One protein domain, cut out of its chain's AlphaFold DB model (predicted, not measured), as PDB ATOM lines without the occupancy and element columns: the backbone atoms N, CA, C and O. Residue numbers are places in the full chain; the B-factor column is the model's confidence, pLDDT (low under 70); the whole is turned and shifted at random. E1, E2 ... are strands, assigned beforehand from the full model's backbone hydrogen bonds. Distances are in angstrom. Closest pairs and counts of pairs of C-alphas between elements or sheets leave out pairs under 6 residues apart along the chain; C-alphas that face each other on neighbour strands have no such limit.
ATOM      1  N   PHE A   7      53.130   5.736 162.673       68.50
ATOM      2  CA  PHE A   7      53.441   4.427 162.116       68.50
ATOM      3  C   PHE A   7      53.581   3.402 163.235       68.50
ATOM      4  O   PHE A   7      54.024   3.721 164.339       68.50
ATOM      5  N   LEU A   8      53.179   2.167 162.946       66.50
ATOM      6  CA  LEU A   8      53.382   1.035 163.840       66.50
ATOM      7  C   LEU A   8      54.621   0.275 163.379       66.50
ATOM      8  O   LEU A   8      54.768  -0.058 162.206       66.50
ATOM      9  N   VAL A   9      55.512   0.021 164.328       64.44
ATOM     10  CA  VAL A   9      56.698  -0.805 164.141       64.44
ATOM     11  C   VAL A   9      56.517  -2.057 164.974       64.44
ATOM     12  O   VAL A   9      56.421  -1.971 166.199       64.44
ATOM     13  N   ASP A  10      56.510  -3.205 164.307       58.81
ATOM     14  CA  ASP A  10      56.677  -4.488 164.975       58.81
ATOM     15  C   ASP A  10      58.179  -4.777 165.045       58.81
ATOM     16  O   ASP A  10      58.821  -5.146 164.059       58.81
ATOM     17  N   LYS A  11      58.783  -4.460 166.193       59.19
ATOM     18  CA  LYS A  11      60.202  -4.710 166.448       59.19
ATOM     19  C   LYS A  11      60.320  -5.995 167.240       59.19
ATOM     20  O   LYS A  11      59.795  -6.081 168.349       59.19
ATOM     21  N   MET A  12      61.070  -6.959 166.705       54.34
ATOM     22  CA  MET A  12      61.457  -8.108 167.513       54.34
ATOM     23  C   MET A  12      62.270  -7.619 168.721       54.34
ATOM     24  O   MET A  12      63.131  -6.742 168.567       54.34
ATOM     25  N   PRO A  13      61.999  -8.144 169.924       57.25
ATOM     26  CA  PRO A  13      62.814  -7.853 171.089       57.25
ATOM     27  C   PRO A  13      64.274  -8.237 170.820       57.25
ATOM     28  O   PRO A  13      64.540  -9.227 170.137       57.25
ATOM     29  N   ASN A  14      65.225  -7.482 171.367       57.19
ATOM     30  CA  ASN A  14      66.630  -7.892 171.357       57.19
ATOM     31  C   ASN A  14      66.825  -9.201 172.163       57.19
ATOM     32  O   ASN A  14      65.881  -9.732 172.755       57.19
ATOM     33  N   GLN A  15      68.050  -9.742 172.203       59.56
ATOM     34  CA  GLN A  15      68.347 -10.976 172.958       59.56
ATOM     35  C   GLN A  15      67.949 -10.883 174.446       59.56
ATOM     36  O   GLN A  15      67.619 -11.900 175.056       59.56
ATOM     37  N   ASP A  16      67.871  -9.664 174.983       66.31
ATOM     38  CA  ASP A  16      67.458  -9.346 176.353       66.31
ATOM     39  C   ASP A  16      65.939  -9.104 176.507       66.31
ATOM     40  O   ASP A  16      65.470  -8.688 177.564       66.31
ATOM     41  N   ARG A  17      65.140  -9.387 175.467       57.50
ATOM     42  CA  ARG A  17      63.687  -9.137 175.380       57.50
ATOM     43  C   ARG A  17      63.265  -7.667 175.512       57.50
ATOM     44  O   ARG A  17      62.088  -7.381 175.736       57.50
ATOM     45  N   GLU A  18      64.182  -6.731 175.319       56.41
ATOM     46  CA  GLU A  18      63.885  -5.303 175.285       56.41
ATOM     47  C   GLU A  18      63.544  -4.844 173.864       56.41
ATOM     48  O   GLU A  18      64.192  -5.218 172.882       56.41
ATOM     49  N   LEU A  19      62.528  -3.984 173.749       58.16
ATOM     50  CA  LEU A  19      62.240  -3.303 172.491       58.16
ATOM     51  C   LEU A  19      63.373  -2.307 172.185       58.16
ATOM     52  O   LEU A  19      63.702  -1.481 173.045       58.16
ATOM     53  N   PRO A  20      63.949  -2.319 170.968       61.41
ATOM     54  CA  PRO A  20      64.992  -1.375 170.588       61.41
ATOM     55  C   PRO A  20      64.492   0.064 170.735       61.41
ATOM     56  O   PRO A  20      63.556   0.483 170.042       61.41
ATOM     57  N   ARG A  21      65.126   0.840 171.623       62.38
ATOM     58  CA  ARG A  21      64.773   2.248 171.837       62.38
ATOM     59  C   ARG A  21      64.998   3.034 170.548       62.38
ATOM     60  O   ARG A  21      66.111   3.080 170.033       62.38
ATOM     61  N   ILE A  22      63.952   3.687 170.048       65.44
ATOM     62  CA  ILE A  22      64.104   4.697 168.997       65.44
ATOM     63  C   ILE A  22      64.684   5.943 169.675       65.44
ATOM     64  O   ILE A  22      64.020   6.609 170.469       65.44
ATOM     65  N   THR A  23      65.972   6.188 169.450       66.25
ATOM     66  CA  THR A  23      66.710   7.335 169.989       66.25
ATOM     67  C   THR A  23      66.292   8.629 169.282       66.25
ATOM     68  O   THR A  23      65.724   8.596 168.192       66.25
ATOM     69  N   ARG A  24      66.569   9.794 169.893       74.94
ATOM     70  CA  ARG A  24      66.355  11.121 169.276       74.94
ATOM     71  C   ARG A  24      67.364  11.381 168.145       74.94
ATOM     72  O   ARG A  24      68.205  12.265 168.258       74.94
ATOM     73  N   GLN A  25      67.302  10.591 167.085       80.31
ATOM     74  CA  GLN A  25      68.102  10.748 165.875       80.31
ATOM     75  C   GLN A  25      67.193  10.746 164.646       80.31
ATOM     76  O   GLN A  25      66.041  10.316 164.722       80.31
ATOM     77  N   ALA A  26      67.701  11.253 163.527       85.06
ATOM     78  CA  ALA A  26      66.987  11.209 162.261       85.06
ATOM     79  C   ALA A  26      67.025   9.789 161.673       85.06
ATOM     80  O   ALA A  26      68.010   9.065 161.821       85.06
ATOM     81  N   PHE A  27      65.945   9.408 160.997       86.25
ATOM     82  CA  PHE A  27      65.819   8.136 160.296       86.25
ATOM     83  C   PHE A  27      65.256   8.383 158.898       86.25
ATOM     84  O   PHE A  27      64.396   9.244 158.715       86.25
ATOM     85  N   VAL A  28      65.714   7.589 157.937       88.44
ATOM     86  CA  VAL A  28      65.023   7.377 156.664       88.44
ATOM     87  C   VAL A  28      64.107   6.174 156.843       88.44
ATOM     88  O   VAL A  28      64.515   5.174 157.438       88.44
ATOM     89  N   PHE A  29      62.880   6.258 156.334       87.69
ATOM     90  CA  PHE A  29      61.969   5.123 156.339       87.69
ATOM     91  C   PHE A  29      61.320   4.880 154.980       87.69
ATOM     92  O   PHE A  29      61.066   5.819 154.229       87.69
ATOM     93  N   PHE A  30      61.036   3.612 154.690       87.94
ATOM     94  CA  PHE A  30      60.274   3.190 153.517       87.94
ATOM     95  C   PHE A  30      58.929   2.622 153.969       87.94
ATOM     96  O   PHE A  30      58.885   1.695 154.783       87.94
ATOM     97  N   ALA A  31      57.835   3.200 153.480       89.25
ATOM     98  CA  ALA A  31      56.494   2.882 153.950       89.25
ATOM     99  C   ALA A  31      55.427   3.143 152.885       89.25
ATOM    100  O   ALA A  31      55.582   4.048 152.064       89.25
ATOM    101  N   ASP A  32      54.326   2.403 152.975       87.25
ATOM    102  CA  ASP A  32      53.106   2.638 152.208       87.25
ATOM    103  C   ASP A  32      52.089   3.446 153.034       87.25
ATOM    104  O   ASP A  32      51.989   3.262 154.254       87.25
ATOM    105  N   PRO A  33      51.300   4.338 152.408       89.06
ATOM    106  CA  PRO A  33      50.191   4.998 153.084       89.06
ATOM    107  C   PRO A  33      49.088   3.991 153.437       89.06
ATOM    108  O   PRO A  33      48.773   3.099 152.649       89.06
ATOM    109  N   VAL A  34      48.443   4.161 154.595       87.19
ATOM    110  CA  VAL A  34      47.325   3.299 155.010       87.19
ATOM    111  C   VAL A  34      46.006   3.826 154.422       87.19
ATOM    112  O   VAL A  34      45.594   4.945 154.746       87.19
ATOM    113  N   PRO A  35      45.287   3.039 153.594       88.38
ATOM    114  CA  PRO A  35      44.017   3.469 153.018       88.38
ATOM    115  C   PRO A  35      42.997   3.871 154.091       88.38
ATOM    116  O   PRO A  35      42.761   3.141 155.052       88.38
ATOM    117  N   GLY A  36      42.376   5.040 153.927       88.69
ATOM    118  CA  GLY A  36      41.357   5.548 154.854       88.69
ATOM    119  C   GLY A  36      41.892   6.088 156.187       88.69
ATOM    120  O   GLY A  36      41.090   6.535 157.005       88.69
ATOM    121  N   GLN A  37      43.212   6.096 156.408       86.44
ATOM    122  CA  GLN A  37      43.839   6.682 157.595       86.44
ATOM    123  C   GLN A  37      44.844   7.771 157.195       86.44
ATOM    124  O   GLN A  37      46.026   7.480 156.985       86.44
ATOM    125  N   PRO A  38      44.402   9.036 157.073       81.00
ATOM    126  CA  PRO A  38      45.320  10.135 156.807       81.00
ATOM    127  C   PRO A  38      46.374  10.210 157.920       81.00
ATOM    128  O   PRO A  38      46.050  10.077 159.100       81.00
ATOM    129  N   ASN A  39      47.630  10.425 157.536       84.25
ATOM    130  CA  ASN A  39      48.808  10.468 158.414       84.25
ATOM    131  C   ASN A  39      49.241   9.126 159.028       84.25
ATOM    132  O   ASN A  39      50.124   9.130 159.887       84.25
ATOM    133  N   SER A  40      48.670   7.998 158.601       84.62
ATOM    134  CA  SER A  40      49.153   6.666 158.977       84.62
ATOM    135  C   SER A  40      49.943   6.037 157.834       84.62
ATOM    136  O   SER A  40      49.480   6.008 156.691       84.62
ATOM    137  N   VAL A  41      51.112   5.485 158.153       86.75
ATOM    138  CA  VAL A  41      51.932   4.722 157.203       86.75
ATOM    139  C   VAL A  41      52.312   3.358 157.777       86.75
ATOM    140  O   VAL A  41      52.482   3.199 158.989       86.75
ATOM    141  N   GLN A  42      52.444   2.370 156.900       86.12
ATOM    142  CA  GLN A  42      52.911   1.027 157.220       86.12
ATOM    143  C   GLN A  42      54.317   0.840 156.651       86.12
ATOM    144  O   GLN A  42      54.515   0.985 155.449       86.12
ATOM    145  N   LEU A  43      55.294   0.514 157.503       86.12
ATOM    146  CA  LEU A  43      56.644   0.199 157.029       86.12
ATOM    147  C   LEU A  43      56.624  -1.023 156.104       86.12
ATOM    148  O   LEU A  43      55.919  -1.995 156.379       86.12
ATOM    149  N   LEU A  44      57.445  -0.996 155.051       86.00
ATOM    150  CA  LEU A  44      57.524  -2.102 154.087       86.00
ATOM    151  C   LEU A  44      58.113  -3.385 154.703       86.00
ATOM    152  O   LEU A  44      57.818  -4.490 154.251       86.00
ATOM    153  N   SER A  45      58.960  -3.250 155.726       82.06
ATOM    154  CA  SER A  45      59.547  -4.344 156.508       82.06
ATOM    155  C   SER A  45      60.060  -3.843 157.865       82.06
ATOM    156  O   SER A  45      60.154  -2.634 158.092       82.06
ATOM    157  N   SER A  46      60.458  -4.762 158.755       76.62
ATOM    158  CA  SER A  46      61.114  -4.438 160.036       76.62
ATOM    159  C   SER A  46      62.384  -3.596 159.872       76.62
ATOM    160  O   SER A  46      62.693  -2.771 160.730       76.62
ATOM    161  N   ASP A  47      63.071  -3.769 158.743       76.81
ATOM    162  CA  ASP A  47      64.373  -3.157 158.451       76.81
ATOM    163  C   ASP A  47      64.223  -1.892 157.590       76.81
ATOM    164  O   ASP A  47      65.194  -1.293 157.140       76.81
ATOM    165  N   SER A  48      62.981  -1.451 157.364       84.25
ATOM    166  CA  SER A  48      62.670  -0.248 156.589       84.25
ATOM    167  C   SER A  48      62.840   1.045 157.384       84.25
ATOM    168  O   SER A  48      62.445   2.092 156.889       84.25
ATOM    169  N   LEU A  49      63.393   0.994 158.601       84.44
ATOM    170  CA  LEU A  49      63.720   2.159 159.421       84.44
ATOM    171  C   LEU A  49      65.237   2.235 159.608       84.44
ATOM    172  O   LEU A  49      65.805   1.582 160.482       84.44
ATOM    173  N   ILE A  50      65.888   3.058 158.794       85.62
ATOM    174  CA  ILE A  50      67.346   3.121 158.689       85.62
ATOM    175  C   ILE A  50      67.832   4.410 159.359       85.62
ATOM    176  O   ILE A  50      67.305   5.483 159.046       85.62
ATOM    177  N   PRO A  51      68.816   4.359 160.279       87.31
ATOM    178  CA  PRO A  51      69.433   5.568 160.816       87.31
ATOM    179  C   PRO A  51      69.924   6.470 159.681       87.31
ATOM    180  O   PRO A  51      70.654   6.026 158.793       87.31
ATOM    181  N   ALA A  52      69.501   7.732 159.697       87.81
ATOM    182  CA  ALA A  52      69.932   8.685 158.690       87.81
ATOM    183  C   ALA A  52      71.414   9.029 158.883       87.81
ATOM    184  O   ALA A  52      71.954   8.996 159.993       87.81
ATOM    185  N   GLY A  53      72.073   9.371 157.783       90.00
ATOM    186  CA  GLY A  53      73.463   9.790 157.772       90.00
ATOM    187  C   GLY A  53      73.962  10.000 156.345       90.00
ATOM    188  O   GLY A  53      73.331   9.508 155.404       90.00
TER     189      GLY A  53
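Overview. This is residues 7 to 53 of the 189 residues of an uncharacterized protein of Aurantiacibacter xanthus (UniProt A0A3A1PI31). With little regular structure, this is a bent ribbon of two small strand pairs, E2 with E3 and E1 with E4, and a long unnamed loop whose residues 13 to 18 stick out. The 47 printed residues hold E1, E2, E3, E4 in chain order, all strand, 13 residues in named elements; both two-stranded sheets are antiparallel. The whole is loose, radius of gyration of the C-alphas 12.1 A, spanning 37 by 25 by 16 A.

Along the chain. Start at C-alpha 7 (53.441, 4.427, 162.116); residues 7 to 26 hold no named element. Find E1, residues 27 to 29, 6.3 A; E2, 31 to 33, 6.7 A; E3, 40 to 43, 10.1 A; and E4, 49 to 51, 6.8 A, ending at C-alpha 51 (69.433, 5.568, 160.816).

Arrangement. Residues 7 to 8 pair, parallel, with 41 to 42 of E3. E1 runs on into E2 at 60 degrees. In the hairpin E2 and E3, N 42 and O 32 are 2.8 A apart; between E1 and E4, N 28 and O 50 are 2.9 A apart, both within hydrogen-bond range. E2 and E4 are apart.

Size, cuts and confidence. The farthest C-alphas, Asp 16 and Gly 36, are 36.9 A apart. The printed part has no cut; no link between named strands is long. Residues 7 to 23 have pLDDT under 70.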